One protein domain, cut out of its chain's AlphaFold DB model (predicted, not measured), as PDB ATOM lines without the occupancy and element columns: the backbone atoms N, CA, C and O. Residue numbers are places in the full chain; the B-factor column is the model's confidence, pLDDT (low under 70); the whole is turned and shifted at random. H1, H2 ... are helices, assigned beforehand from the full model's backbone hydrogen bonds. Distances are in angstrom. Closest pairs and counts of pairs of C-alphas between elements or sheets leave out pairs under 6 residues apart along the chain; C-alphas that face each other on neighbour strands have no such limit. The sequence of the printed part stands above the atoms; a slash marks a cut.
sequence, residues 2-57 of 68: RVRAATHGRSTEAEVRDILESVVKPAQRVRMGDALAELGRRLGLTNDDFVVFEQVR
ATOM      1  N   ARG A   2     138.883 166.829 110.208       89.00
ATOM      2  CA  ARG A   2     139.960 165.912 109.754       89.00
ATOM      3  C   ARG A   2     139.713 165.243 108.390       89.00
ATOM      4  O   ARG A   2     140.605 165.242 107.557       89.00
ATOM      5  N   VAL A   3     138.499 164.740 108.142       94.94
ATOM      6  CA  VAL A   3     138.124 164.119 106.851       94.94
ATOM      7  C   VAL A   3     138.226 165.113 105.685       94.94
ATOM      8  O   VAL A   3     138.759 164.775 104.633       94.94
ATOM      9  N   ARG A   4     137.780 166.362 105.886       94.25
ATOM     10  CA  ARG A   4     137.885 167.435 104.881       94.25
ATOM     11  C   ARG A   4     139.342 167.788 104.589       94.25
ATOM     12  O   ARG A   4     139.741 167.792 103.434       94.25
ATOM     13  N   ALA A   5     140.144 167.967 105.638       95.50
ATOM     14  CA  ALA A   5     141.572 168.238 105.510       95.50
ATOM     15  C   ALA A   5     142.298 167.128 104.728       95.50
ATOM     16  O   ALA A   5     143.028 167.423 103.788       95.50
ATOM     17  N   ALA A   6     142.026 165.856 105.042       95.31
ATOM     18  CA  ALA A   6     142.585 164.718 104.311       95.31
ATOM     19  C   ALA A   6     142.151 164.693 102.835       95.31
ATOM     20  O   ALA A   6     142.980 164.450 101.963       95.31
ATOM     21  N   THR A   7     140.884 165.011 102.546       96.75
ATOM     22  CA  THR A   7     140.363 165.116 101.169       96.75
ATOM     23  C   THR A   7     141.093 166.201 100.373       96.75
ATOM     24  O   THR A   7     141.375 166.020  99.195       96.75
ATOM     25  N   HIS A   8     141.443 167.312 101.022       94.75
ATOM     26  CA  HIS A   8     142.189 168.416 100.416       94.75
ATOM     27  C   HIS A   8     143.719 168.249 100.482       94.75
ATOM     28  O   HIS A   8     144.440 169.165 100.092       94.75
ATOM     29  N   GLY A   9     144.240 167.126 100.993       96.62
ATOM     30  CA  GLY A   9     145.687 166.908 101.140       96.62
ATOM     31  C   GLY A   9     146.367 167.872 102.124       96.62
ATOM     32  O   GLY A   9     147.546 168.187 101.974       96.62
ATOM     33  N   ARG A  10     145.627 168.374 103.118       96.00
ATOM     34  CA  ARG A  10     146.060 169.391 104.085       96.00
ATOM     35  C   ARG A  10     146.080 168.845 105.510       96.00
ATOM     36  O   ARG A  10     145.365 167.906 105.861       96.00
ATOM     37  N   SER A  11     146.861 169.490 106.377       97.50
ATOM     38  CA  SER A  11     146.700 169.320 107.823       97.50
ATOM     39  C   SER A  11     145.366 169.924 108.285       97.50
ATOM     40  O   SER A  11     144.770 170.759 107.604       97.50
ATOM     41  N   THR A  12     144.885 169.530 109.470       96.25
ATOM     42  CA  THR A  12     143.649 170.123 110.020       96.25
ATOM     43  C   THR A  12     143.806 171.623 110.290       96.25
ATOM     44  O   THR A  12     142.855 172.365 110.072       96.25
ATOM     45  N   GLU A  13     144.990 172.083 110.708       97.25
ATOM     46  CA  GLU A  13     145.260 173.517 110.880       97.25
ATOM     47  C   GLU A  13     145.201 174.263 109.541       97.25
ATOM     48  O   GLU A  13     144.549 175.300 109.448       97.25
ATOM     49  N   ALA A  14     145.836 173.725 108.494       97.38
ATOM     50  CA  ALA A  14     145.833 174.344 107.171       97.38
ATOM     51  C   ALA A  14     144.414 174.442 106.591       97.38
ATOM     52  O   ALA A  14     144.065 175.458 106.000       97.38
ATOM     53  N   GLU A  15     143.575 173.430 106.819       97.38
ATOM     54  CA  GLU A  15     142.161 173.467 106.432       97.38
ATOM     55  C   GLU A  15     141.380 174.546 107.200       97.38
ATOM     56  O   GLU A  15     140.599 175.284 106.606       97.38
ATOM     57  N   VAL A  16     141.603 174.685 108.513       96.88
ATOM     58  CA  VAL A  16     140.966 175.751 109.305       96.88
ATOM     59  C   VAL A  16     141.420 177.131 108.832       96.88
ATOM     60  O   VAL A  16     140.587 178.021 108.673       96.88
ATOM     61  N   ARG A  17     142.719 177.307 108.570       96.50
ATOM     62  CA  ARG A  17     143.280 178.566 108.067       96.50
ATOM     63  C   ARG A  17     142.674 178.951 106.722       96.50
ATOM     64  O   ARG A  17     142.283 180.099 106.567       96.50
ATOM     65  N   ASP A  18     142.561 178.006 105.796       95.50
ATOM     66  CA  ASP A  18     141.975 178.233 104.472       95.50
ATOM     67  C   ASP A  18     140.488 178.609 104.554       95.50
ATOM     68  O   ASP A  18     140.057 179.573 103.923       95.50
ATOM     69  N   ILE A  19     139.716 177.930 105.414       95.19
ATOM     70  CA  ILE A  19     138.316 178.295 105.677       95.19
ATOM     71  C   ILE A  19     138.238 179.728 106.205       95.19
ATOM     72  O   ILE A  19     137.508 180.546 105.645       95.19
ATOM     73  N   LEU A  20     138.996 180.052 107.255       96.44
ATOM     74  CA  LEU A  20     138.975 181.389 107.844       96.44
ATOM     75  C   LEU A  20     139.416 182.447 106.835       96.44
ATOM     76  O   LEU A  20     138.762 183.478 106.726       96.44
ATOM     77  N   GLU A  21     140.468 182.190 106.061       95.75
ATOM     78  CA  GLU A  21     140.935 183.099 105.020       95.75
ATOM     79  C   GLU A  21     139.860 183.343 103.959       95.75
ATOM     80  O   GLU A  21     139.562 184.496 103.659       95.75
ATOM     81  N   SER A  22     139.211 182.296 103.451       93.94
ATOM     82  CA  SER A  22     138.151 182.446 102.448       93.94
ATOM     83  C   SER A  22     136.971 183.296 102.942       93.94
ATOM     84  O   SER A  22     136.396 184.064 102.170       93.94
ATOM     85  N   VAL A  23     136.649 183.209 104.239       95.56
ATOM     86  CA  VAL A  23     135.547 183.946 104.871       95.56
ATOM     87  C   VAL A  23     135.935 185.391 105.178       95.56
ATOM     88  O   VAL A  23     135.170 186.310 104.896       95.56
ATOM     89  N   VAL A  24     137.121 185.619 105.747       95.06
ATOM     90  CA  VAL A  24     137.553 186.957 106.194       95.06
ATOM     91  C   VAL A  24     138.193 187.782 105.075       95.06
ATOM     92  O   VAL A  24     138.317 189.001 105.181       95.06
ATOM     93  N   LYS A  25     138.624 187.127 103.996       93.75
ATOM     94  CA  LYS A  25     139.330 187.721 102.860       93.75
ATOM     95  C   LYS A  25     138.748 187.203 101.532       93.75
ATOM     96  O   LYS A  25     139.511 186.684 100.711       93.75
ATOM     97  N   PRO A  26     137.449 187.418 101.242       93.44
ATOM     98  CA  PRO A  26     136.873 186.986  99.973       93.44
ATOM     99  C   PRO A  26     137.568 187.685  98.796       93.44
ATOM    100  O   PRO A  26     138.046 188.819  98.924       93.44
ATOM    101  N   ALA A  27     137.650 187.004  97.651       91.50
ATOM    102  CA  ALA A  27     138.372 187.495  96.474       91.50
ATOM    103  C   ALA A  27     137.741 188.767  95.887       91.50
ATOM    104  O   ALA A  27     138.449 189.643  95.402       91.50
ATOM    105  N   GLN A  28     136.418 188.885  95.990       92.38
ATOM    106  CA  GLN A  28     135.624 190.008  95.496       92.38
ATOM    107  C   GLN A  28     135.639 191.215  96.444       92.38
ATOM    108  O   GLN A  28     134.994 192.222  96.154       92.38
ATOM    109  N   ARG A  29     136.335 191.139  97.591       94.06
ATOM    110  CA  ARG A  29     136.391 192.271  98.522       94.06
ATOM    111  C   ARG A  29     137.039 193.478  97.858       94.06
ATOM    112  O   ARG A  29     138.047 193.356  97.161       94.06
ATOM    113  N   VAL A  30     136.524 194.658  98.178       94.06
ATOM    114  CA  VAL A  30     137.189 195.904  97.809       94.06
ATOM    115  C   VAL A  30     138.505 195.991  98.573       94.06
ATOM    116  O   VAL A  30     138.537 195.972  99.806       94.06
ATOM    117  N   ARG A  31     139.610 196.107  97.839       95.25
ATOM    118  CA  ARG A  31     140.916 196.414  98.421       95.25
ATOM    119  C   ARG A  31     140.994 197.915  98.677       95.25
ATOM    120  O   ARG A  31     141.621 198.648  97.925       95.25
ATOM    121  N   MET A  32     140.293 198.365  99.719       95.75
ATOM    122  CA  MET A  32     140.091 199.791 100.003       95.75
ATOM    123  C   MET A  32     141.413 200.566 100.070       95.75
ATOM    124  O   MET A  32     141.519 201.637  99.484       95.75
ATOM    125  N   GLY A  33     142.437 199.999 100.716       95.44
ATOM    126  CA  GLY A  33     143.769 200.607 100.774       95.44
ATOM    127  C   GLY A  33     144.400 200.802  99.392       95.44
ATOM    128  O   GLY A  33     144.867 201.897  99.094       95.44
ATOM    129  N   ASP A  34     144.349 199.784  98.527       96.94
ATOM    130  CA  ASP A  34     144.886 199.863  97.161       96.94
ATOM    131  C   ASP A  34     144.139 200.921  96.335       96.94
ATOM    132  O   ASP A  34     144.767 201.747  95.671       96.94
ATOM    133  N   ALA A  35     142.804 200.934  96.423       97.06
ATOM    134  CA  ALA A  35     141.952 201.880  95.705       97.06
ATOM    135  C   ALA A  35     142.189 203.334  96.151       97.06
ATOM    136  O   ALA A  35     142.329 204.224  95.312       97.06
ATOM    137  N   LEU A  36     142.284 203.580  97.463       97.06
ATOM    138  CA  LEU A  36     142.598 204.905  98.005       97.06
ATOM    139  C   LEU A  36     144.019 205.342  97.635       97.06
ATOM    140  O   LEU A  36     144.223 206.501  97.282       97.06
ATOM    141  N   ALA A  37     144.992 204.428  97.654       96.75
ATOM    142  CA  ALA A  37     146.361 204.732  97.250       96.75
ATOM    143  C   ALA A  37     146.454 205.085  95.755       96.75
ATOM    144  O   ALA A  37     147.177 206.002  95.374       96.75
ATOM    145  N   GLU A  38     145.720 204.375  94.895       97.94
ATOM    146  CA  GLU A  38     145.614 204.697  93.470       97.94
ATOM    147  C   GLU A  38     144.966 206.066  93.243       97.94
ATOM    148  O   GLU A  38     145.498 206.875  92.479       97.94
ATOM    149  N   LEU A  39     143.858 206.346  93.931       97.44
ATOM    150  CA  LEU A  39     143.179 207.636  93.859       97.44
ATOM    151  C   LEU A  39     144.089 208.781  94.321       97.44
ATOM    152  O   LEU A  39     144.216 209.777  93.613       97.44
ATOM    153  N   GLY A  40     144.767 208.623  95.460       97.50
ATOM    154  CA  GLY A  40     145.694 209.625  95.986       97.50
ATOM    155  C   GLY A  40     146.828 209.935  95.011       97.50
ATOM    156  O   GLY A  40     147.091 211.104  94.740       97.50
ATOM    157  N   ARG A  41     147.423 208.906  94.385       97.56
ATOM    158  CA  ARG A  41     148.440 209.098  93.333       97.56
ATOM    159  C   ARG A  41     147.895 209.846  92.117       97.56
ATOM    160  O   ARG A  41     148.588 210.707  91.590       97.56
ATOM    161  N   ARG A  42     146.670 209.540  91.669       98.25
ATOM    162  CA  ARG A  42     146.026 210.237  90.538       98.25
ATOM    163  C   ARG A  42     145.755 211.712  90.829       98.25
ATOM    164  O   ARG A  42     145.845 212.525  89.919       98.25
ATOM    165  N   LEU A  43     145.413 212.034  92.074       98.00
ATOM    166  CA  LEU A  43     145.129 213.396  92.523       98.00
ATOM    167  C   LEU A  43     146.383 214.164  92.968       98.00
ATOM    168  O   LEU A  43     146.282 215.348  93.264       98.00
ATOM    169  N   GLY A  44     147.551 213.513  93.012       97.81
ATOM    170  CA  GLY A  44     148.798 214.132  93.462       97.81
ATOM    171  C   GLY A  44     148.836 214.431  94.961       97.81
ATOM    172  O   GLY A  44     149.593 215.304  95.369       97.81
ATOM    173  N   LEU A  45     148.031 213.725  95.767       97.38
ATOM    174  CA  LEU A  45     148.017 213.914  97.217       97.38
ATOM    175  C   LEU A  45     149.365 213.520  97.820       97.38
ATOM    176  O   LEU A  45     149.937 212.472  97.505       97.38
ATOM    177  N   THR A  46     149.835 214.362  98.725       95.69
ATOM    178  CA  THR A  46     151.066 214.207  99.488       95.69
ATOM    179  C   THR A  46     150.745 213.984 100.963       95.69
ATOM    180  O   THR A  46     149.602 214.110 101.398       95.69
ATOM    181  N   ASN A  47     151.756 213.655 101.769       93.19
ATOM    182  CA  ASN A  47     151.558 213.531 103.214       93.19
ATOM    183  C   ASN A  47     151.186 214.870 103.870       93.19
ATOM    184  O   ASN A  47     150.478 214.864 104.877       93.19
ATOM    185  N   ASP A  48     151.613 215.995 103.290       95.50
ATOM    186  CA  ASP A  48     151.330 217.332 103.820       95.50
ATOM    187  C   ASP A  48     149.826 217.644 103.782       95.50
ATOM    188  O   ASP A  48     149.295 218.230 104.728       95.50
ATOM    189  N   ASP A  49     149.110 217.143 102.767       94.69
ATOM    190  CA  ASP A  49     147.650 217.277 102.637       94.69
ATOM    191  C   ASP A  49     146.878 216.590 103.781       94.69
ATOM    192  O   ASP A  49     145.720 216.914 104.049       94.69
ATOM    193  N   PHE A  50     147.516 215.650 104.487       93.25
ATOM    194  CA  PHE A  50     146.903 214.866 105.559       93.25
ATOM    195  C   PHE A  50     147.304 215.314 106.969       93.25
ATOM    196  O   PHE A  50     146.713 214.841 107.942       93.25
ATOM    197  N   VAL A  51     148.243 216.259 107.111       94.19
ATOM    198  CA  VAL A  51     148.709 216.759 108.422       94.19
ATOM    199  C   VAL A  51     147.559 217.321 109.264       94.19
ATOM    200  O   VAL A  51     147.567 217.197 110.489       94.19
ATOM    201  N   VAL A  52     146.526 217.881 108.624       93.12
ATOM    202  CA  VAL A  52     145.331 218.402 109.308       93.12
ATOM    203  C   VAL A  52     144.628 217.344 110.164       93.12
ATOM    204  O   VAL A  52     144.077 217.673 111.214       93.12
ATOM    205  N   PHE A  53     144.691 216.061 109.789       92.56
ATOM    206  CA  PHE A  53     144.058 214.993 110.562       92.56
ATOM    207  C   PHE A  53     144.663 214.837 111.957       92.56
ATOM    208  O   PHE A  53     143.927 214.573 112.906       92.56
ATOM    209  N   GLU A  54     145.959 215.096 112.121       89.81
ATOM    210  CA  GLU A  54     146.617 215.066 113.433       89.81
ATOM    211  C   GLU A  54     146.182 216.212 114.355       89.81
ATOM    212  O   GLU A  54     146.378 216.141 115.574       89.81
ATOM    213  N   GLN A  55     145.594 217.271 113.792       88.44
ATOM    214  CA  GLN A  55     145.087 218.420 114.542       88.44
ATOM    215  C   GLN A  55     143.637 218.221 114.993       88.44
ATOM    216  O   GLN A  55     143.269 218.699 116.063       88.44
ATOM    217  N   VAL A  56     142.820 217.524 114.196       92.75
ATOM    218  CA  VAL A  56     141.371 217.391 114.444       92.75
ATOM    219  C   VAL A  56     140.960 216.052 115.052       92.75
ATOM    220  O   VAL A  56     139.872 215.950 115.615       92.75
ATOM    221  N   ARG A  57     141.786 215.008 114.923       91.00
ATOM    222  CA  ARG A  57     141.453 213.667 115.410       91.00
ATOM    223  C   ARG A  57     141.430 213.622 116.939       91.00
ATOM    224  O   ARG A  57     142.340 214.129 117.593       91.00
TER     225      ARG A  57
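This is residues 2 to 57 of the 68 residues of the protein "VapB protein (Antitoxin to VapC)" of Sinorhizobium americanum CCGM7 (UniProt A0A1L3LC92). The chain is strung out in an open, extended line: two longer helices, H2 and H3, come one after the other along the longest axis with an outstretched link, residues 25 to 31, between them. At one end the short H1 meets the first residues of H2 at about a right angle, and at the other end the backbone turns aside after H3 and leads to the little H4, residues 53 to 56, which touches no helix and lies just before the last printed residue, Arg 57. The printed part has 56 residues with four named helices, in the order H1, H2, H3, H4, and no named strand; the class is all helix. The whole is extended, with a radius of gyration of the C-alphas of 20.0 A, and its C-alphas span 54 by 25 by 13 A.

Find C-alpha 2 at (139.960, 165.912, 109.754); here H1 begins, residues 2 to 7. Go on to C-alpha 12 at (143.649, 170.123, 110.020), where H2, residues 12 to 24, sets out; it is the longest helix by residues and measures 18.3 A from first to last C-alpha. Next look for C-alpha 32 at (140.091, 199.791, 100.003), the first of H3, residues 32 to 43, which is 16.3 A long. H4, residues 53 to 56, ends with C-alpha 56 at (141.371, 217.391, 114.444).

Look first at H1 and H2, which touch, with 6 pairs of C-alphas within 8 A. Their closest C-alphas are those of Ala 5 and Thr 12, 5.3 A apart, and H2 touches H1 with residues 12 to 15 alone. Their lines stand about perpendicular, at 82 degrees, and their centres are 12.7 A apart. As you read on, H2 and H3 are apart, and H3 and H4 are apart. H1 is apart from H3 and H4, and H2 is apart from H4. In H1, H2 and H3 every O i to N i+4 pair is within hydrogen-bond range, while H4 is too short for such a pair and has its one O i to N i+3 pair within range.

From end to end you will find a rod; the two C-alphas farthest apart, those of Val 3 and Gln 55, are 55.3 A apart. Residues 19 to 36 stand free, of which 19 to 24 belong to H2 and 32 to 36 to H3, and so do residues 38 to 44, of which 38 to 43 belong to H3, and residues 46 to 57, of which 53 to 56 belong to H4. The link from H1 to H2 is tight, and those from H2 to H3 and from H3 to H4 are short, with 7 and 9 residues. The printed part has no cut. The mean pLDDT of the printed part is 95.2, and no printed residue is under 70.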